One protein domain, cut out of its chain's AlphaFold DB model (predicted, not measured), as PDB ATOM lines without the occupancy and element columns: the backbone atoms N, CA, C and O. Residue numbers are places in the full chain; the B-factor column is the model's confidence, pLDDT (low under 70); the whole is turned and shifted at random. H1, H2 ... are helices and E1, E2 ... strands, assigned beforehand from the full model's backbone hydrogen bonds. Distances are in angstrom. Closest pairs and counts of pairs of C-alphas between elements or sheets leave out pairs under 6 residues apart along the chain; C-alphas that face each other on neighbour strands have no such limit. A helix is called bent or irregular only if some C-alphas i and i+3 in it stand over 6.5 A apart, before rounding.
ATOM      1  N   LEU A   3     -36.563  -6.520  -1.157       88.00
ATOM      2  CA  LEU A   3     -37.047  -7.610  -1.985       88.00
ATOM      3  C   LEU A   3     -38.339  -7.176  -2.659       88.00
ATOM      4  O   LEU A   3     -39.161  -6.511  -2.027       88.00
ATOM      5  N   TYR A   4     -38.521  -7.571  -3.913       91.69
ATOM      6  CA  TYR A   4     -39.742  -7.277  -4.649       91.69
ATOM      7  C   TYR A   4     -40.226  -8.474  -5.462       91.69
ATOM      8  O   TYR A   4     -39.467  -9.390  -5.792       91.69
ATOM      9  N   ARG A   5     -41.517  -8.461  -5.772       91.88
ATOM     10  CA  ARG A   5     -42.172  -9.399  -6.680       91.88
ATOM     11  C   ARG A   5     -43.234  -8.646  -7.461       91.88
ATOM     12  O   ARG A   5     -44.080  -7.995  -6.858       91.88
ATOM     13  N   ILE A   6     -43.203  -8.768  -8.780       91.75
ATOM     14  CA  ILE A   6     -44.192  -8.165  -9.671       91.75
ATOM     15  C   ILE A   6     -45.198  -9.245 -10.065       91.75
ATOM     16  O   ILE A   6     -44.815 -10.338 -10.479       91.75
ATOM     17  N   ASN A   7     -46.482  -8.948  -9.897       92.25
ATOM     18  CA  ASN A   7     -47.588  -9.780 -10.341       92.25
ATOM     19  C   ASN A   7     -48.331  -9.046 -11.460       92.25
ATOM     20  O   ASN A   7     -49.121  -8.138 -11.212       92.25
ATOM     21  N   GLU A   8     -48.056  -9.458 -12.696       87.69
ATOM     22  CA  GLU A   8     -48.635  -8.872 -13.909       87.69
ATOM     23  C   GLU A   8     -50.153  -9.060 -13.990       87.69
ATOM     24  O   GLU A   8     -50.861  -8.161 -14.438       87.69
ATOM     25  N   LYS A   9     -50.666 -10.212 -13.535       88.81
ATOM     26  CA  LYS A   9     -52.095 -10.541 -13.630       88.81
ATOM     27  C   LYS A   9     -52.932  -9.652 -12.726       88.81
ATOM     28  O   LYS A   9     -53.932  -9.099 -13.170       88.81
ATOM     29  N   ASP A  10     -52.484  -9.501 -11.485       91.75
ATOM     30  CA  ASP A  10     -53.190  -8.706 -10.480       91.75
ATOM     31  C   ASP A  10     -52.760  -7.232 -10.498       91.75
ATOM     32  O   ASP A  10     -53.266  -6.446  -9.707       91.75
ATOM     33  N   ARG A  11     -51.819  -6.849 -11.379       92.44
ATOM     34  CA  ARG A  11     -51.244  -5.495 -11.483       92.44
ATOM     35  C   ARG A  11     -50.750  -4.971 -10.135       92.44
ATOM     36  O   ARG A  11     -51.042  -3.844  -9.734       92.44
ATOM     37  N   THR A  12     -49.991  -5.806  -9.429       95.19
ATOM     38  CA  THR A  12     -49.447  -5.480  -8.106       95.19
ATOM     39  C   THR A  12     -47.950  -5.736  -8.001       95.19
ATOM     40  O   THR A  12     -47.377  -6.586  -8.681       95.19
ATOM     41  N   VAL A  13     -47.305  -5.001  -7.103       94.81
ATOM     42  CA  VAL A  13     -45.917  -5.171  -6.693       94.81
ATOM     43  C   VAL A  13     -45.901  -5.435  -5.194       94.81
ATOM     44  O   VAL A  13     -46.317  -4.600  -4.391       94.81
ATOM     45  N   SER A  14     -45.417  -6.609  -4.802       93.38
ATOM     46  CA  SER A  14     -45.179  -6.945  -3.401       93.38
ATOM     47  C   SER A  14     -43.756  -6.565  -3.012       93.38
ATOM     48  O   SER A  14     -42.812  -6.868  -3.744       93.38
ATOM     49  N   ILE A  15     -43.593  -5.914  -1.863       90.62
ATOM     50  CA  ILE A  15     -42.325  -5.363  -1.392       90.62
ATOM     51  C   ILE A  15     -42.071  -5.787   0.049       90.62
ATOM     52  O   ILE A  15     -42.913  -5.596   0.926       90.62
ATOM     53  N   VAL A  16     -40.865  -6.290   0.309       85.62
ATOM     54  CA  VAL A  16     -40.394  -6.644   1.651       85.62
ATOM     55  C   VAL A  16     -39.131  -5.853   1.979       85.62
ATOM     56  O   VAL A  16     -38.146  -5.852   1.234       85.62
ATOM     57  N   TRP A  17     -39.150  -5.212   3.146       77.00
ATOM     58  CA  TRP A  17     -38.007  -4.504   3.716       77.00
ATOM     59  C   TRP A  17     -37.267  -5.393   4.709       77.00
ATOM     60  O   TRP A  17     -37.867  -5.921   5.641       77.00
ATOM     61  N   SER A  18     -35.952  -5.506   4.557       66.50
ATOM     62  CA  SER A  18     -35.103  -6.211   5.518       66.50
ATOM     63  C   SER A  18     -33.826  -5.420   5.748       66.50
ATOM     64  O   SER A  18     -33.114  -5.100   4.796       66.50
ATOM     65  N   ILE A  19     -33.515  -5.087   6.999       54.81
ATOM     66  CA  ILE A  19     -32.249  -4.425   7.340       54.81
ATOM     67  C   ILE A  19     -31.155  -5.494   7.513       54.81
ATOM     68  O   ILE A  19     -29.996  -5.244   7.186       54.81
ATOM     69  N   ASN A  20     -31.529  -6.724   7.897       58.59
ATOM     70  CA  ASN A  20     -30.625  -7.869   8.049       58.59
ATOM     71  C   ASN A  20     -31.189  -9.164   7.420       58.59
ATOM     72  O   ASN A  20     -32.377  -9.455   7.551       58.59
ATOM     73  N   LYS A  21     -30.321  -9.997   6.818       58.62
ATOM     74  CA  LYS A  21     -30.660 -11.331   6.280       58.62
ATOM     75  C   LYS A  21     -31.419 -12.213   7.280       58.62
ATOM     76  O   LYS A  21     -32.297 -12.959   6.866       58.62
ATOM     77  N   ASN A  22     -31.125 -12.105   8.576       57.09
ATOM     78  CA  ASN A  22     -31.805 -12.899   9.608       57.09
ATOM     79  C   ASN A  22     -33.271 -12.473   9.835       57.09
ATOM     80  O   ASN A  22     -34.081 -13.289  10.262       57.09
ATOM     81  N   GLU A  23     -33.643 -11.232   9.503       57.00
ATOM     82  CA  GLU A  23     -35.028 -10.736   9.604       57.00
ATOM     83  C   GLU A  23     -35.927 -11.230   8.463       57.00
ATOM     84  O   GLU A  23     -37.139 -11.040   8.512       57.00
ATOM     85  N   LEU A  24     -35.356 -11.873   7.438       60.19
ATOM     86  CA  LEU A  24     -36.117 -12.442   6.320       60.19
ATOM     87  C   LEU A  24     -36.976 -13.642   6.735       60.19
ATOM     88  O   LEU A  24     -37.876 -14.031   5.997       60.19
ATOM     89  N   LEU A  25     -36.713 -14.217   7.909       56.81
ATOM     90  CA  LEU A  25     -37.480 -15.332   8.462       56.81
ATOM     91  C   LEU A  25     -38.882 -14.911   8.943       56.81
ATOM     92  O   LEU A  25     -39.762 -15.759   9.004       56.81
ATOM     93  N   SER A  26     -39.115 -13.619   9.224       56.88
ATOM     94  CA  SER A  26     -40.436 -13.047   9.560       56.88
ATOM     95  C   SER A  26     -40.987 -12.130   8.460       56.88
ATOM     96  O   SER A  26     -41.822 -11.259   8.699       56.88
ATOM     97  N   ALA A  27     -40.495 -12.295   7.230       56.97
ATOM     98  CA  ALA A  27     -40.797 -11.407   6.114       56.97
ATOM     99  C   ALA A  27     -42.259 -11.431   5.643       56.97
ATOM    100  O   ALA A  27     -42.714 -10.410   5.129       56.97
ATOM    101  N   SER A  28     -42.998 -12.536   5.820       57.81
ATOM    102  CA  SER A  28     -44.410 -12.613   5.406       57.81
ATOM    103  C   SER A  28     -45.296 -11.601   6.133       57.81
ATOM    104  O   SER A  28     -46.222 -11.072   5.533       57.81
ATOM    105  N   GLU A  29     -44.989 -11.269   7.389       56.91
ATOM    106  CA  GLU A  29     -45.736 -10.264   8.163       56.91
ATOM    107  C   GLU A  29     -45.354  -8.817   7.798       56.91
ATOM    108  O   GLU A  29     -46.024  -7.867   8.199       56.91
ATOM    109  N   LYS A  30     -44.262  -8.628   7.043       71.94
ATOM    110  CA  LYS A  30     -43.702  -7.312   6.682       71.94
ATOM    111  C   LYS A  30     -43.862  -6.976   5.197       71.94
ATOM    112  O   LYS A  30     -43.346  -5.945   4.752       71.94
ATOM    113  N   GLU A  31     -44.532  -7.838   4.436       84.38
ATOM    114  CA  GLU A  31     -44.841  -7.612   3.027       84.38
ATOM    115  C   GLU A  31     -45.883  -6.497   2.888       84.38
ATOM    116  O   GLU A  31     -46.946  -6.526   3.506       84.38
ATOM    117  N   LYS A  32     -45.573  -5.500   2.058       88.94
ATOM    118  CA  LYS A  32     -46.534  -4.494   1.602       88.94
ATOM    119  C   LYS A  32     -46.831  -4.724   0.130       88.94
ATOM    120  O   LYS A  32     -45.908  -4.937  -0.654       88.94
ATOM    121  N   VAL A  33     -48.104  -4.670  -0.239       92.50
ATOM    122  CA  VAL A  33     -48.554  -4.823  -1.624       92.50
ATOM    123  C   VAL A  33     -49.019  -3.469  -2.129       92.50
ATOM    124  O   VAL A  33     -49.799  -2.803  -1.458       92.50
ATOM    125  N   TYR A  34     -48.522  -3.087  -3.300       93.81
ATOM    126  CA  TYR A  34     -48.878  -1.861  -3.997       93.81
ATOM    127  C   TYR A  34     -49.473  -2.218  -5.353       93.81
ATOM    128  O   TYR A  34     -48.989  -3.130  -6.021       93.81
ATOM    129  N   THR A  35     -50.499  -1.506  -5.783       94.00
ATOM    130  CA  THR A  35     -50.982  -1.548  -7.165       94.00
ATOM    131  C   THR A  35     -49.975  -0.883  -8.102       94.00
ATOM    132  O   THR A  35     -49.136  -0.080  -7.684       94.00
ATOM    133  N   PHE A  36     -50.051  -1.195  -9.394       92.75
ATOM    134  CA  PHE A  36     -49.228  -0.525 -10.401       92.75
ATOM    135  C   PHE A  36     -49.458   0.997 -10.406       92.75
ATOM    136  O   PHE A  36     -48.492   1.749 -10.531       92.75
ATOM    137  N   ASP A  37     -50.694   1.455 -10.187       91.19
ATOM    138  CA  ASP A  37     -51.028   2.882 -10.077       91.19
ATOM    139  C   ASP A  37     -50.396   3.549  -8.851       91.19
ATOM    140  O   ASP A  37     -49.907   4.676  -8.934       91.19
ATOM    141  N   GLU A  38     -50.355   2.863  -7.707       92.44
ATOM    142  CA  GLU A  38     -49.665   3.369  -6.515       92.44
ATOM    143  C   GLU A  38     -48.154   3.454  -6.732       92.44
ATOM    144  O   GLU A  38     -47.534   4.424  -6.295       92.44
ATOM    145  N   ILE A  39     -47.558   2.473  -7.421       92.50
ATOM    146  CA  ILE A  39     -46.141   2.514  -7.798       92.50
ATOM    147  C   ILE A  39     -45.870   3.687  -8.744       92.50
ATOM    148  O   ILE A  39     -44.934   4.444  -8.492       92.50
ATOM    149  N   LEU A  40     -46.700   3.886  -9.775       90.44
ATOM    150  CA  LEU A  40     -46.585   5.025 -10.688       90.44
ATOM    151  C   LEU A  40     -46.686   6.352  -9.925       90.44
ATOM    152  O   LEU A  40     -45.812   7.205 -10.055       90.44
ATOM    153  N   SER A  41     -47.701   6.505  -9.072       89.50
ATOM    154  CA  SER A  41     -47.895   7.725  -8.284       89.50
ATOM    155  C   SER A  41     -46.716   8.004  -7.350       89.50
ATOM    156  O   SER A  41     -46.309   9.157  -7.210       89.50
ATOM    157  N   GLN A  42     -46.160   6.975  -6.708       89.62
ATOM    158  CA  GLN A  42     -44.963   7.124  -5.881       89.62
ATOM    159  C   GLN A  42     -43.731   7.454  -6.728       89.62
ATOM    160  O   GLN A  42     -42.864   8.195  -6.273       89.62
ATOM    161  N   LEU A  43     -43.636   6.953  -7.960       87.69
ATOM    162  CA  LEU A  43     -42.529   7.287  -8.854       87.69
ATOM    163  C   LEU A  43     -42.557   8.738  -9.310       87.69
ATOM    164  O   LEU A  43     -41.510   9.382  -9.340       87.69
ATOM    165  N   GLU A  44     -43.736   9.262  -9.627       86.44
ATOM    166  CA  GLU A  44     -43.906  10.671  -9.976       86.44
ATOM    167  C   GLU A  44     -43.556  11.587  -8.804       86.44
ATOM    168  O   GLU A  44     -42.771  12.523  -8.956       86.44
ATOM    169  N   ASP A  45     -44.077  11.277  -7.617       86.00
ATOM    170  CA  ASP A  45     -43.746  11.994  -6.387       86.00
ATOM    171  C   ASP A  45     -42.239  11.938  -6.085       86.00
ATOM    172  O   ASP A  45     -41.603  12.960  -5.816       86.00
ATOM    173  N   PHE A  46     -41.635  10.754  -6.230       85.62
ATOM    174  CA  PHE A  46     -40.197  10.576  -6.074       85.62
ATOM    175  C   PHE A  46     -39.414  11.440  -7.060       85.62
ATOM    176  O   PHE A  46     -38.504  12.162  -6.662       85.62
ATOM    177  N   ARG A  47     -39.781  11.424  -8.344       83.12
ATOM    178  CA  ARG A  47     -39.130  12.226  -9.385       83.12
ATOM    179  C   ARG A  47     -39.165  13.718  -9.069       83.12
ATOM    180  O   ARG A  47     -38.158  14.391  -9.277       83.12
ATOM    181  N   ASN A  48     -40.288  14.215  -8.565       83.38
ATOM    182  CA  ASN A  48     -40.463  15.636  -8.286       83.38
ATOM    183  C   ASN A  48     -39.660  16.094  -7.061       83.38
ATOM    184  O   ASN A  48     -39.146  17.209  -7.054       83.38
ATOM    185  N   ASN A  49     -39.500  15.222  -6.061       80.75
ATOM    186  CA  ASN A  49     -38.931  15.591  -4.761       80.75
ATOM    187  C   ASN A  49     -37.515  15.020  -4.507       80.75
ATOM    188  O   ASN A  49     -36.889  15.319  -3.486       80.75
ATOM    189  N   ARG A  50     -36.965  14.202  -5.424       79.31
ATOM    190  CA  ARG A  50     -35.695  13.474  -5.215       79.31
ATOM    191  C   ARG A  50     -34.488  14.355  -4.937       79.31
ATOM    192  O   ARG A  50     -33.706  14.025  -4.051       79.31
ATOM    193  N   SER A  51     -34.318  15.451  -5.668       78.25
ATOM    194  CA  SER A  51     -33.097  16.259  -5.580       78.25
ATOM    195  C   SER A  51     -32.931  16.900  -4.203       78.25
ATOM    196  O   SER A  51     -31.844  16.856  -3.634       78.25
ATOM    197  N   GLU A  52     -34.013  17.444  -3.643       75.00
ATOM    198  CA  GLU A  52     -33.993  18.114  -2.341       75.00
ATOM    199  C   GLU A  52     -33.698  17.130  -1.206       75.00
ATOM    200  O   GLU A  52     -32.798  17.350  -0.394       75.00
ATOM    201  N   ILE A  53     -34.413  16.002  -1.179       71.25
ATOM    202  CA  ILE A  53     -34.265  14.999  -0.118       71.25
ATOM    203  C   ILE A  53     -32.851  14.412  -0.125       71.25
ATOM    204  O   ILE A  53     -32.234  14.262   0.931       71.25
ATOM    205  N   PHE A  54     -32.303  14.123  -1.304       76.88
ATOM    206  CA  PHE A  54     -30.958  13.566  -1.404       76.88
ATOM    207  C   PHE A  54     -29.864  14.544  -1.037       76.88
ATOM    208  O   PHE A  54     -28.915  14.158  -0.357       76.88
ATOM    209  N   GLU A  55     -29.984  15.794  -1.468       78.88
ATOM    210  CA  GLU A  55     -28.976  16.797  -1.167       78.88
ATOM    211  C   GLU A  55     -28.928  17.091   0.337       78.88
ATOM    212  O   GLU A  55     -27.846  17.143   0.922       78.88
ATOM    213  N   ASN A  56     -30.091  17.141   0.994       78.31
ATOM    214  CA  ASN A  56     -30.178  17.263   2.447       78.31
ATOM    215  C   ASN A  56     -29.480  16.093   3.157       78.31
ATOM    216  O   ASN A  56     -28.640  16.312   4.033       78.31
ATOM    217  N   LEU A  57     -29.750  14.850   2.736       77.31
ATOM    218  CA  LEU A  57     -29.080  13.664   3.282       77.31
ATOM    219  C   LEU A  57     -27.567  13.698   3.071       77.31
ATOM    220  O   LEU A  57     -26.807  13.396   3.994       77.31
ATOM    221  N   ARG A  58     -27.127  14.095   1.874       81.00
ATOM    222  CA  ARG A  58     -25.713  14.227   1.527       81.00
ATOM    223  C   ARG A  58     -25.020  15.231   2.436       81.00
ATOM    224  O   ARG A  58     -24.002  14.895   3.038       81.00
ATOM    225  N   ILE A  59     -25.577  16.433   2.582       81.69
ATOM    226  CA  ILE A  59     -25.018  17.486   3.435       81.69
ATOM    227  C   ILE A  59     -24.929  17.007   4.887       81.69
ATOM    228  O   ILE A  59     -23.855  17.094   5.484       81.69
ATOM    229  N   THR A  60     -26.012  16.443   5.435       78.75
ATOM    230  CA  THR A  60     -26.046  15.936   6.815       78.75
ATOM    231  C   THR A  60     -24.996  14.849   7.047       78.75
ATOM    232  O   THR A  60     -24.241  14.916   8.018       78.75
ATOM    233  N   MET A  61     -24.885  13.872   6.142       79.00
ATOM    234  CA  MET A  61     -23.894  12.799   6.260       79.00
ATOM    235  C   MET A  61     -22.457  13.314   6.152       79.00
ATOM    236  O   MET A  61     -21.594  12.940   6.949       79.00
ATOM    237  N   MET A  62     -22.197  14.230   5.222       80.25
ATOM    238  CA  MET A  62     -20.867  14.806   5.035       80.25
ATOM    239  C   MET A  62     -20.437  15.709   6.201       80.25
ATOM    240  O   MET A  62     -19.261  15.694   6.567       80.25
ATOM    241  N   SER A  63     -21.356  16.470   6.810       78.12
ATOM    242  CA  SER A  63     -21.077  17.247   8.032       78.12
ATOM    243  C   SER A  63     -20.809  16.321   9.221       78.12
ATOM    244  O   SER A  63     -19.801  16.493   9.910       78.12
ATOM    245  N   GLY A  64     -21.627  15.275   9.395       74.44
ATOM    246  CA  GLY A  64     -21.500  14.330  10.506       74.44
ATOM    247  C   GLY A  64     -20.135  13.639  10.581       74.44
ATOM    248  O   GLY A  64     -19.610  13.440  11.678       74.44
ATOM    249  N   LEU A  65     -19.514  13.342   9.428       73.88
ATOM    250  CA  LEU A  65     -18.140  12.818   9.370       73.88
ATOM    251  C   LEU A  65     -17.104  13.800   9.935       73.88
ATOM    252  O   LEU A  65     -16.171  13.373  10.613       73.88
ATOM    253  N   ASN A  66     -17.261  15.101   9.673       70.19
ATOM    254  CA  ASN A  66     -16.331  16.128  10.155       70.19
ATOM    255  C   ASN A  66     -16.496  16.373  11.660       70.19
ATOM    256  O   ASN A  66     -15.512  16.526  12.381       70.19
ATOM    257  N   GLU A  67     -17.740  16.393  12.135       68.12
ATOM    258  CA  GLU A  67     -18.096  16.711  13.524       68.12
ATOM    259  C   GLU A  67     -17.921  15.525  14.484       68.12
ATOM    260  O   GLU A  67     -18.096  15.665  15.693       68.12
ATOM    261  N   ARG A  68     -17.542  14.352  13.961       63.50
ATOM    262  CA  ARG A  68     -17.444  13.090  14.710       63.50
ATOM    263  C   ARG A  68     -18.736  12.723  15.436       63.50
ATOM    264  O   ARG A  68     -18.701  12.100  16.502       63.50
ATOM    265  N   ILE A  69     -19.876  13.102  14.867       63.34
ATOM    266  CA  ILE A  69     -21.172  12.690  15.395       63.34
ATOM    267  C   ILE A  69     -21.211  11.166  15.315       63.34
ATOM    268  O   ILE A  69     -20.921  10.585  14.267       63.34
ATOM    269  N   LYS A  70     -21.533  10.499  16.429       61.00
ATOM    270  CA  LYS A  70     -21.666   9.041  16.426       61.00
ATOM    271  C   LYS A  70     -22.677   8.651  15.356       61.00
ATOM    272  O   LYS A  70     -23.758   9.230  15.288       61.00
ATOM    273  N   VAL A  71     -22.352   7.617  14.582       55.88
ATOM    274  CA  VAL A  71     -23.220   7.091  13.518       55.88
ATOM    275  C   VAL A  71     -24.649   6.898  14.019       55.88
ATOM    276  O   VAL A  71     -25.589   7.279  13.343       55.88
ATOM    277  N   GLN A  72     -24.823   6.384  15.237       58.28
ATOM    278  CA  GLN A  72     -26.137   6.151  15.840       58.28
ATOM    279  C   GLN A  72     -26.955   7.433  16.057       58.28
ATOM    280  O   GLN A  72     -28.174   7.394  15.925       58.28
ATOM    281  N   ASP A  73     -26.312   8.561  16.359       63.81
ATOM    282  CA  ASP A  73     -26.986   9.845  16.585       63.81
ATOM    283  C   ASP A  73     -27.300  10.534  15.253       63.81
ATOM    284  O   ASP A  73     -28.397  11.054  15.058       63.81
ATOM    285  N   LEU A  74     -26.388  10.438  14.282       62.25
ATOM    286  CA  LEU A  74     -26.637  10.916  12.927       62.25
ATOM    287  C   LEU A  74     -27.752  10.115  12.243       62.25
ATOM    288  O   LEU A  74     -28.643  10.692  11.636       62.25
ATOM    289  N   VAL A  75     -27.741   8.788  12.380       57.22
ATOM    290  CA  VAL A  75     -28.767   7.888  11.837       57.22
ATOM    291  C   VAL A  75     -30.108   8.084  12.535       57.22
ATOM    292  O   VAL A  75     -31.134   7.928  11.887       57.22
ATOM    293  N   LYS A  76     -30.144   8.472  13.816       63.25
ATOM    294  CA  LYS A  76     -31.394   8.887  14.473       63.25
ATOM    295  C   LYS A  76     -31.947  10.183  13.878       63.25
ATOM    296  O   LYS A  76     -33.142  10.235  13.618       63.25
ATOM    297  N   ASN A  77     -31.094  11.173  13.605       59.19
ATOM    298  CA  ASN A  77     -31.497  12.459  13.021       59.19
ATOM    299  C   ASN A  77     -31.911  12.330  11.542       59.19
ATOM    300  O   ASN A  77     -32.957  12.833  11.130       59.19
ATOM    301  N   VAL A  78     -31.126  11.590  10.755       55.97
ATOM    302  CA  VAL A  78     -31.444  11.198   9.374       55.97
ATOM    303  C   VAL A  78     -32.691  10.322   9.355       55.97
ATOM    304  O   VAL A  78     -33.595  10.553   8.563       55.97
ATOM    305  N   GLY A  79     -32.784   9.362  10.273       52.91
ATOM    306  CA  GLY A  79     -33.942   8.502  10.463       52.91
ATOM    307  C   GLY A  79     -35.197   9.318  10.730       52.91
ATOM    308  O   GLY A  79     -36.174   9.120  10.031       52.91
ATOM    309  N   SER A  80     -35.182  10.294  11.640       52.09
ATOM    310  CA  SER A  80     -36.341  11.170  11.851       52.09
ATOM    311  C   SER A  80     -36.712  11.986  10.609       52.09
ATOM    312  O   SER A  80     -37.895  12.077  10.303       52.09
ATOM    313  N   ALA A  81     -35.741  12.503   9.847       46.44
ATOM    314  CA  ALA A  81     -36.000  13.300   8.642       46.44
ATOM    315  C   ALA A  81     -36.506  12.467   7.443       46.44
ATOM    316  O   ALA A  81     -37.328  12.938   6.664       46.44
ATOM    317  N   VAL A  82     -36.047  11.219   7.313       49.84
ATOM    318  CA  VAL A  82     -36.447  10.261   6.265       49.84
ATOM    319  C   VAL A  82     -37.762   9.557   6.609       49.84
ATOM    320  O   VAL A  82     -38.591   9.329   5.735       49.84
ATOM    321  N   ILE A  83     -37.960   9.193   7.879       45.97
ATOM    322  CA  ILE A  83     -39.116   8.413   8.351       45.97
ATOM    323  C   ILE A  83     -40.355   9.296   8.507       45.97
ATOM    324  O   ILE A  83     -41.462   8.807   8.305       45.97
ATOM    325  N   GLN A  84     -40.201  10.582   8.835       46.09
ATOM    326  CA  GLN A  84     -41.350  11.480   8.980       46.09
ATOM    327  C   GLN A  84     -41.937  11.947   7.637       46.09
ATOM    328  O   GLN A  84     -43.004  12.548   7.656       46.09
ATOM    329  N   ASN A  85     -41.290  11.660   6.495       45.12
ATOM    330  CA  ASN A  85     -41.585  12.353   5.235       45.12
ATOM    331  C   ASN A  85     -41.694  11.517   3.946       45.12
ATOM    332  O   ASN A  85     -41.596  12.105   2.879       45.12
ATOM    333  N   SER A  86     -41.965  10.208   3.957       56.31
ATOM    334  CA  SER A  86     -42.833   9.653   2.891       56.31
ATOM    335  C   SER A  86     -43.135   8.167   3.059       56.31
ATOM    336  O   SER A  86     -42.245   7.328   3.178       56.31
ATOM    337  N   ASP A  87     -44.410   7.811   2.910       73.00
ATOM    338  CA  ASP A  87     -44.865   6.441   2.628       73.00
ATOM    339  C   ASP A  87     -44.365   5.896   1.269       73.00
ATOM    340  O   ASP A  87     -44.700   4.779   0.868       73.00
ATOM    341  N   ASN A  88     -43.537   6.674   0.570       85.50
ATOM    342  CA  ASN A  88     -42.975   6.398  -0.735       85.50
ATOM    343  C   ASN A  88     -41.817   5.394  -0.636       85.50
ATOM    344  O   ASN A  88     -40.791   5.603   0.025       85.50
ATOM    345  N   VAL A  89     -41.975   4.285  -1.347       86.38
ATOM    346  CA  VAL A  89     -41.038   3.164  -1.387       86.38
ATOM    347  C   VAL A  89     -39.657   3.592  -1.883       86.38
ATOM    348  O   VAL A  89     -38.651   3.135  -1.336       86.38
ATOM    349  N   PHE A  90     -39.579   4.468  -2.884       86.00
ATOM    350  CA  PHE A  90     -38.318   4.852  -3.521       86.00
ATOM    351  C   PHE A  90     -37.484   5.741  -2.604       86.00
ATOM    352  O   PHE A  90     -36.299   5.472  -2.396       86.00
ATOM    353  N   PHE A  91     -38.119   6.718  -1.951       82.06
ATOM    354  CA  PHE A  91     -37.458   7.528  -0.927       82.06
ATOM    355  C   PHE A  91     -36.902   6.671   0.200       82.06
ATOM    356  O   PHE A  91     -35.725   6.794   0.558       82.06
ATOM    357  N   LYS A  92     -37.713   5.742   0.712       81.12
ATOM    358  CA  LYS A  92     -37.284   4.812   1.754       81.12
ATOM    359  C   LYS A  92     -36.127   3.925   1.292       81.12
ATOM    360  O   LYS A  92     -35.220   3.647   2.077       81.12
ATOM    361  N   TYR A  93     -36.133   3.477   0.037       83.62
ATOM    362  CA  TYR A  93     -35.101   2.589  -0.492       83.62
ATOM    363  C   TYR A  93     -33.740   3.257  -0.506       83.62
ATOM    364  O   TYR A  93     -32.795   2.774   0.126       83.62
ATOM    365  N   TYR A  94     -33.651   4.388  -1.191       81.81
ATOM    366  CA  TYR A  94     -32.370   5.029  -1.371       81.81
ATOM    367  C   TYR A  94     -31.856   5.686  -0.090       81.81
ATOM    368  O   TYR A  94     -30.662   5.611   0.189       81.81
ATOM    369  N   SER A  95     -32.738   6.227   0.754       77.88
ATOM    370  CA  SER A  95     -32.327   6.738   2.067       77.88
ATOM    371  C   SER A  95     -31.715   5.636   2.941       77.88
ATOM    372  O   SER A  95     -30.715   5.858   3.629       77.88
ATOM    373  N   ASN A  96     -32.256   4.413   2.870       77.94
ATOM    374  CA  ASN A  96     -31.678   3.252   3.546       77.94
ATOM    375  C   ASN A  96     -30.328   2.840   2.942       77.94
ATOM    376  O   ASN A  96     -29.412   2.512   3.695       77.94
ATOM    377  N   LEU A  97     -30.175   2.861   1.613       80.38
ATOM    378  CA  LEU A  97     -28.885   2.577   0.973       80.38
ATOM    379  C   LEU A  97     -27.798   3.548   1.431       80.38
ATOM    380  O   LEU A  97     -26.709   3.111   1.803       80.38
ATOM    381  N   LEU A  98     -28.111   4.844   1.449       79.31
ATOM    382  CA  LEU A  98     -27.197   5.887   1.907       79.31
ATOM    383  C   LEU A  98     -26.835   5.716   3.380       79.31
ATOM    384  O   LEU A  98     -25.666   5.793   3.748       79.31
ATOM    385  N   THR A  99     -27.823   5.392   4.212       76.19
ATOM    386  CA  THR A  99     -27.612   5.106   5.636       76.19
ATOM    387  C   THR A  99     -26.661   3.925   5.838       76.19
ATOM    388  O   THR A  99     -25.734   4.009   6.640       76.19
ATOM    389  N   VAL A 100     -26.840   2.833   5.088       77.25
ATOM    390  CA  VAL A 100     -25.962   1.655   5.162       77.25
ATOM    391  C   VAL A 100     -24.554   1.971   4.655       77.25
ATOM    392  O   VAL A 100     -23.577   1.551   5.274       77.25
ATOM    393  N   ALA A 101     -24.426   2.720   3.556       80.12
ATOM    394  CA  ALA A 101     -23.127   3.171   3.058       80.12
ATOM    395  C   ALA A 101     -22.399   4.009   4.118       80.12
ATOM    396  O   ALA A 101     -21.231   3.757   4.416       80.12
ATOM    397  N   TYR A 102     -23.118   4.936   4.752       77.50
ATOM    398  CA  TYR A 102     -22.599   5.756   5.835       77.50
ATOM    399  C   TYR A 102     -22.148   4.930   7.041       77.50
ATOM    400  O   TYR A 102     -21.057   5.160   7.552       77.50
ATOM    401  N   MET A 103     -22.940   3.948   7.483       74.75
ATOM    402  CA  MET A 103     -22.553   3.051   8.578       74.75
ATOM    403  C   MET A 103     -21.255   2.309   8.250       74.75
ATOM    404  O   MET A 103     -20.301   2.371   9.019       74.75
ATOM    405  N   ASN A 104     -21.181   1.683   7.075       78.44
ATOM    406  CA  ASN A 104     -20.025   0.874   6.685       78.44
ATOM    407  C   ASN A 104     -18.734   1.695   6.537       78.44
ATOM    408  O   ASN A 104     -17.651   1.187   6.826       78.44
ATOM    409  N   ILE A 105     -18.837   2.943   6.071       78.38
ATOM    410  CA  ILE A 105     -17.684   3.816   5.811       78.38
ATOM    411  C   ILE A 105     -17.312   4.641   7.056       78.38
ATOM    412  O   ILE A 105     -16.132   4.831   7.348       78.38
ATOM    413  N   GLY A 106     -18.307   5.139   7.791       69.50
ATOM    414  CA  GLY A 106     -18.135   6.056   8.916       69.50
ATOM    415  C   GLY A 106     -17.862   5.369  10.253       69.50
ATOM    416  O   GLY A 106     -17.070   5.882  11.043       69.50
ATOM    417  N   GLU A 107     -18.459   4.203  10.523       67.38
ATOM    418  CA  GLU A 107     -18.289   3.497  11.803       67.38
ATOM    419  C   GLU A 107     -16.823   3.149  12.119       67.38
ATOM    420  O   GLU A 107     -16.396   3.438  13.240       67.38
ATOM    421  N   PRO A 108     -16.001   2.661  11.164       69.38
ATOM    422  CA  PRO A 108     -14.584   2.398  11.419       69.38
ATOM    423  C   PRO A 108     -13.776   3.634  11.840       69.38
ATOM    424  O   PRO A 108     -12.781   3.490  12.536       69.38
ATOM    425  N   ILE A 109     -14.196   4.840  11.439       68.31
ATOM    426  CA  ILE A 109     -13.501   6.108  11.740       68.31
ATOM    427  C   ILE A 109     -13.989   6.712  13.060       68.31
ATOM    428  O   ILE A 109     -13.238   7.394  13.762       68.31
ATOM    429  N   LEU A 110     -15.263   6.492  13.387       63.38
ATOM    430  CA  LEU A 110     -15.912   7.031  14.581       63.38
ATOM    431  C   LEU A 110     -15.707   6.133  15.808       63.38
ATOM    432  O   LEU A 110     -15.714   6.634  16.933       63.38
ATOM    433  N   MET A 111     -15.479   4.832  15.600       65.56
ATOM    434  CA  MET A 111     -15.137   3.850  16.635       65.56
ATOM    435  C   MET A 111     -13.829   3.110  16.280       65.56
ATOM    436  O   MET A 111     -13.866   1.933  15.907       65.56
ATOM    437  N   PRO A 112     -12.665   3.780  16.405       62.31
ATOM    438  CA  PRO A 112     -11.357   3.191  16.130       62.31
ATOM    439  C   PRO A 112     -11.110   1.900  16.904       62.31
ATOM    440  O   PRO A 112     -11.328   1.853  18.117       62.31
ATOM    441  N   LYS A 113     -10.531   0.884  16.254       64.38
ATOM    442  CA  LYS A 113      -9.964  -0.270  16.982       64.38
ATOM    443  C   LYS A 113      -8.666   0.100  17.711       64.38
ATOM    444  O   LYS A 113      -8.371  -0.478  18.752       64.38
ATOM    445  N   ASP A 114      -7.917   1.068  17.178       65.19
ATOM    446  CA  ASP A 114      -6.689   1.615  17.765       65.19
ATOM    447  C   ASP A 114      -6.767   3.151  17.806       65.19
ATOM    448  O   ASP A 114      -6.401   3.867  16.868       65.19
ATOM    449  N   TYR A 115      -7.285   3.656  18.925       63.19
ATOM    450  CA  TYR A 115      -7.581   5.073  19.135       63.19
ATOM    451  C   TYR A 115      -6.356   5.984  18.970       63.19
ATOM    452  O   TYR A 115      -6.483   7.122  18.514       63.19
ATOM    453  N   VAL A 116      -5.160   5.508  19.326       58.16
ATOM    454  CA  VAL A 116      -3.942   6.328  19.309       58.16
ATOM    455  C   VAL A 116      -3.460   6.523  17.874       58.16
ATOM    456  O   VAL A 116      -3.242   7.656  17.449       58.16
ATOM    457  N   LYS A 117      -3.359   5.439  17.097       59.97
ATOM    458  CA  LYS A 117      -2.875   5.471  15.708       59.97
ATOM    459  C   LYS A 117      -3.818   6.231  14.770       59.97
ATOM    460  O   LYS A 117      -3.364   6.942  13.871       59.97
ATOM    461  N   GLU A 118      -5.123   6.121  14.994       62.47
ATOM    462  CA  GLU A 118      -6.128   6.795  14.167       62.47
ATOM    463  C   GLU A 118      -6.303   8.273  14.527       62.47
ATOM    464  O   GLU A 118      -6.561   9.083  13.637       62.47
ATOM    465  N   ARG A 119      -6.056   8.681  15.781       63.94
ATOM    466  CA  ARG A 119      -6.083  10.102  16.174       63.94
ATOM    467  C   ARG A 119      -5.030  10.935  15.437       63.94
ATOM    468  O   ARG A 119      -5.330  12.067  15.063       63.94
ATOM    469  N   PHE A 120      -3.843  10.378  15.180       61.47
ATOM    470  CA  PHE A 120      -2.780  11.050  14.415       61.47
ATOM    471  C   PHE A 120      -3.069  11.133  12.906       61.47
ATOM    472  O   PHE A 120      -2.631  12.079  12.257       61.47
ATOM    473  N   ASN A 121      -3.849  10.196  12.351       72.12
ATOM    474  CA  ASN A 121      -4.182  10.130  10.919       72.12
ATOM    475  C   ASN A 121      -5.628  10.540  10.594       72.12
ATOM    476  O   ASN A 121      -6.075  10.391   9.457       72.12
ATOM    477  N   HIS A 122      -6.362  11.067  11.572       72.25
ATOM    478  CA  HIS A 122      -7.806  11.260  11.484       72.25
ATOM    479  C   HIS A 122      -8.238  12.096  10.278       72.25
ATOM    480  O   HIS A 122      -9.160  11.711   9.571       72.25
ATOM    481  N   LYS A 123      -7.540  13.204   9.997       77.56
ATOM    482  CA  LYS A 123      -7.850  14.061   8.843       77.56
ATOM    483  C   LYS A 123      -7.809  13.271   7.528       77.56
ATOM    484  O   LYS A 123      -8.744  13.347   6.742       77.56
ATOM    485  N   LYS A 124      -6.772  12.451   7.340       80.81
ATOM    486  CA  LYS A 124      -6.599  11.610   6.148       80.81
ATOM    487  C   LYS A 124      -7.659  10.506   6.062       80.81
ATOM    488  O   LYS A 124      -8.137  10.200   4.973       80.81
ATOM    489  N   LEU A 125      -8.034   9.913   7.198       78.12
ATOM    490  CA  LEU A 125      -9.096   8.904   7.267       78.12
ATOM    491  C   LEU A 125     -10.457   9.504   6.895       78.12
ATOM    492  O   LEU A 125     -11.159   8.935   6.065       78.12
ATOM    493  N   VAL A 126     -10.786  10.683   7.433       79.25
ATOM    494  CA  VAL A 126     -12.014  11.417   7.098       79.25
ATOM    495  C   VAL A 126     -12.038  11.810   5.623       79.25
ATOM    496  O   VAL A 126     -13.048  11.589   4.965       79.25
ATOM    497  N   GLU A 127     -10.938  12.328   5.070       83.06
ATOM    498  CA  GLU A 127     -10.842  12.652   3.637       83.06
ATOM    499  C   GLU A 127     -11.053  11.414   2.752       83.06
ATOM    500  O   GLU A 127     -11.777  11.480   1.758       83.06
ATOM    501  N   THR A 128     -10.489  10.266   3.144       84.62
ATOM    502  CA  THR A 128     -10.641   8.999   2.411       84.62
ATOM    503  C   THR A 128     -12.085   8.495   2.459       84.62
ATOM    504  O   THR A 128     -12.657   8.168   1.422       84.62
ATOM    505  N   ALA A 129     -12.709   8.479   3.640       83.31
ATOM    506  CA  ALA A 129     -14.116   8.108   3.776       83.31
ATOM    507  C   ALA A 129     -15.049   9.064   3.047       83.31
ATOM    508  O   ALA A 129     -16.025   8.625   2.449       83.31
ATOM    509  N   ARG A 130     -14.748  10.364   3.067       84.00
ATOM    510  CA  ARG A 130     -15.523  11.369   2.346       84.00
ATOM    511  C   ARG A 130     -15.503  11.104   0.844       84.00
ATOM    512  O   ARG A 130     -16.551  11.181   0.214       84.00
ATOM    513  N   ALA A 131     -14.339  10.771   0.286       86.94
ATOM    514  CA  ALA A 131     -14.210  10.425  -1.126       86.94
ATOM    515  C   ALA A 131     -14.982   9.140  -1.479       86.94
ATOM    516  O   ALA A 131     -15.719   9.123  -2.462       86.94
ATOM    517  N   GLU A 132     -14.873   8.093  -0.654       87.50
ATOM    518  CA  GLU A 132     -15.592   6.831  -0.884       87.50
ATOM    519  C   GLU A 132     -17.112   7.001  -0.758       87.50
ATOM    520  O   GLU A 132     -17.880   6.499  -1.579       87.50
ATOM    521  N   LEU A 133     -17.563   7.761   0.241       85.75
ATOM    522  CA  LEU A 133     -18.977   8.047   0.434       85.75
ATOM    523  C   LEU A 133     -19.524   8.904  -0.716       85.75
ATOM    524  O   LEU A 133     -20.601   8.600  -1.224       85.75
ATOM    525  N   GLN A 134     -18.780   9.921  -1.172       87.81
ATOM    526  CA  GLN A 134     -19.159  10.727  -2.339       87.81
ATOM    527  C   GLN A 134     -19.326   9.854  -3.587       87.81
ATOM    528  O   GLN A 134     -20.317  10.000  -4.291       87.81
ATOM    529  N   LYS A 135     -18.433   8.885  -3.809       88.75
ATOM    530  CA  LYS A 135     -18.565   7.935  -4.920       88.75
ATOM    531  C   LYS A 135     -19.857   7.112  -4.833       88.75
ATOM    532  O   LYS A 135     -20.550   6.967  -5.834       88.75
ATOM    533  N   GLN A 136     -20.212   6.604  -3.647       84.56
ATOM    534  CA  GLN A 136     -21.486   5.894  -3.451       84.56
ATOM    535  C   GLN A 136     -22.703   6.808  -3.681       84.56
ATOM    536  O   GLN A 136     -23.697   6.362  -4.252       84.56
ATOM    537  N   PHE A 137     -22.632   8.080  -3.270       83.50
ATOM    538  CA  PHE A 137     -23.671   9.072  -3.568       83.50
ATOM    539  C   PHE A 137     -23.824   9.298  -5.072       83.50
ATOM    540  O   PHE A 137     -24.947   9.261  -5.566       83.50
ATOM    541  N   ASP A 138     -22.720   9.495  -5.793       85.69
ATOM    542  CA  ASP A 138     -22.732   9.759  -7.234       85.69
ATOM    543  C   ASP A 138     -23.306   8.566  -8.018       85.69
ATOM    544  O   ASP A 138     -24.142   8.759  -8.900       85.69
ATOM    545  N   GLU A 139     -22.937   7.332  -7.644       82.81
ATOM    546  CA  GLU A 139     -23.492   6.095  -8.221       82.81
ATOM    547  C   GLU A 139     -25.022   6.020  -8.054       82.81
ATOM    548  O   GLU A 139     -25.745   5.687  -8.996       82.81
ATOM    549  N   ILE A 140     -25.529   6.348  -6.861       80.12
ATOM    550  CA  ILE A 140     -26.970   6.333  -6.576       80.12
ATOM    551  C   ILE A 140     -27.685   7.479  -7.306       80.12
ATOM    552  O   ILE A 140     -28.732   7.261  -7.916       80.12
ATOM    553  N   LEU A 141     -27.113   8.684  -7.292       80.50
ATOM    554  CA  LEU A 141     -27.694   9.868  -7.924       80.50
ATOM    555  C   LEU A 141     -27.802   9.702  -9.443       80.50
ATOM    556  O   LEU A 141     -28.825  10.056 -10.031       80.50
ATOM    557  N   GLN A 142     -26.771   9.139 -10.077       80.31
ATOM    558  CA  GLN A 142     -26.783   8.843 -11.506       80.31
ATOM    559  C   GLN A 142     -27.943   7.908 -11.864       80.31
ATOM    560  O   GLN A 142     -28.670   8.172 -12.817       80.31
ATOM    561  N   ALA A 143     -28.150   6.852 -11.077       72.50
ATOM    562  CA  ALA A 143     -29.232   5.901 -11.304       72.50
ATOM    563  C   ALA A 143     -30.626   6.521 -11.156       72.50
ATOM    564  O   ALA A 143     -31.524   6.242 -11.947       72.50
ATOM    565  N   MET A 144     -30.811   7.385 -10.159       74.94
ATOM    566  CA  MET A 144     -32.092   8.057  -9.945       74.94
ATOM    567  C   MET A 144     -32.420   9.092 -11.017       74.94
ATOM    568  O   MET A 144     -33.593   9.382 -11.241       74.94
ATOM    569  N   ASN A 145     -31.397   9.701 -11.616       77.81
ATOM    570  CA  ASN A 145     -31.554  10.723 -12.645       77.81
ATOM    571  C   ASN A 145     -31.639  10.148 -14.061       77.81
ATOM    572  O   ASN A 145     -31.864  10.910 -14.996       77.81
ATOM    573  N   ASP A 146     -31.491   8.834 -14.226       76.94
ATOM    574  CA  ASP A 146     -31.657   8.181 -15.518       76.94
ATOM    575  C   ASP A 146     -33.125   8.238 -15.961       76.94
ATOM    576  O   ASP A 146     -33.985   7.543 -15.419       76.94
ATOM    577  N   GLU A 147     -33.420   9.086 -16.948       73.88
ATOM    578  CA  GLU A 147     -34.781   9.297 -17.451       73.88
ATOM    579  C   GLU A 147     -35.399   8.028 -18.047       73.88
ATOM    580  O   GLU A 147     -36.619   7.880 -18.024       73.88
ATOM    581  N   ARG A 148     -34.578   7.067 -18.490       69.94
ATOM    582  CA  ARG A 148     -35.050   5.788 -19.045       69.94
ATOM    583  C   ARG A 148     -35.770   4.932 -18.009       69.94
ATOM    584  O   ARG A 148     -36.644   4.153 -18.370       69.94
ATOM    585  N   ASN A 149     -35.460   5.112 -16.724       65.88
ATOM    586  CA  ASN A 149     -36.174   4.451 -15.627       65.88
ATOM    587  C   ASN A 149     -37.614   4.972 -15.455       65.88
ATOM    588  O   ASN A 149     -38.383   4.395 -14.691       65.88
ATOM    589  N   PHE A 150     -37.973   6.051 -16.159       64.00
ATOM    590  CA  PHE A 150     -39.271   6.723 -16.091       64.00
ATOM    591  C   PHE A 150     -39.979   6.793 -17.454       64.00
ATOM    592  O   PHE A 150     -41.045   7.403 -17.550       64.00
ATOM    593  N   ASP A 151     -39.406   6.194 -18.502       64.88
ATOM    594  CA  ASP A 151     -40.025   6.131 -19.824       64.88
ATOM    595  C   ASP A 151     -40.887   4.868 -19.956       64.88
ATOM    596  O   ASP A 151     -40.436   3.801 -20.375       64.88
TER     597      ASP A 151
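Overview. This is residues 3 to 151 of the 331 residues of an uncharacterized protein of Ruminococcus albus (strain ATCC 27210 / DSM 20455 / JCM 14654 / NCDO 2250 / 7) (UniProt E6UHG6). Four helical parts, H2b, H3, H4 and H5, stand side by side in an up-and-down bundle, and a small three-stranded sheet, E1, E2 and E3, lies beyond one end of it. H2a, the first arm of a bent helix, joins sheet to bundle, while H1 lies by the sheet and the short H6 follows H5 near H2a. The printed part has 149 residues, with named elements in the order E1, E2, H1, E3, H2, H3, H4, H5, H6; the sheet runs E1, E2, E3, antiparallel, and the class is mostly helix. The whole is elongated, spanning 60 by 36 by 24 A, and only just loose, close to compact, with a radius of gyration of the C-alphas of 17.8 A.

Along the chain. E1, residues 3 to 7, begins at C-alpha 3 (-37.047, -7.610, -1.985). E2 is residues 12 to 17, H1 residues 21 to 30 and E3 residues 31 to 35. H1 is irregular, with C-alphas 25 and 28 8.0 A apart. H2, residues 36 to 67, was assigned as one helix by its hydrogen bonds but is bent, with C-alphas 48 and 51 7.9 A apart; its arms are H2a, residues 36 to 48, 18.5 A long, and H2b, residues 51 to 67, 24.3 A. H3 is residues 71 to 83, 16.8 A. H4, residues 89 to 110, 30.0 A, has a kink of 33 degrees near residue 104 and is only just irregular, with C-alphas 105 and 108 6.6 A apart. H5, residues 115 to 145, 40.2 A, has a kink of 75 degrees near residue 122 and is irregular, with C-alphas 120 and 123 8.1 A apart. H6, residues 147 to 150, ends at C-alpha 150 (-39.271, 6.723, -16.091).

Arrangement. In the sheet, E1 and E2 form a hairpin, with N 5 and O 14 at 2.9 A; between E2 and E3, N 13 and O 34 are at 2.7 A. H1 only grazes the sheet with residues 23 to 30. H2a is on one face of the sheet, making two layers, a sheet with a helix on one face; it lies over E3 and stands up from the sheet at 67 degrees. With residues 42 to 46 alone H2a touches H4, the closest C-alphas being those of Phe 46 and Phe 90, 6.5 A. H3 and H4, a helical hairpin, touch at a shallow tilt of 10 degrees, opposite ways, closest at the C-alphas of Val 71 and Glu 107, 6.3 A. H4 and H5, also a helical hairpin, touch closest at the C-alphas of Ile 105 and Ala 129, 5.9 A. H3 and H5 are apart. Every O i to N i+4 pair is within hydrogen-bond range in H2a and H3, against 12 of 13 in H2b, 16 of 18 in H4, 23 of 27 in H5 and 0 of 6 in H1, which has 5 of 7 O i to N i+3 pairs within range; H6 is too short for an i+4 pair.

Size, cuts and confidence. The two C-alphas farthest apart, those of Lys 9 and Val 116, are 60.7 A apart. The printed part has no cut, and its links are tight. Mean pLDDT of the printed part is 75.0; residues 18 to 29, 67 to 86, 106 to 120 and 148 to 151 are under 70.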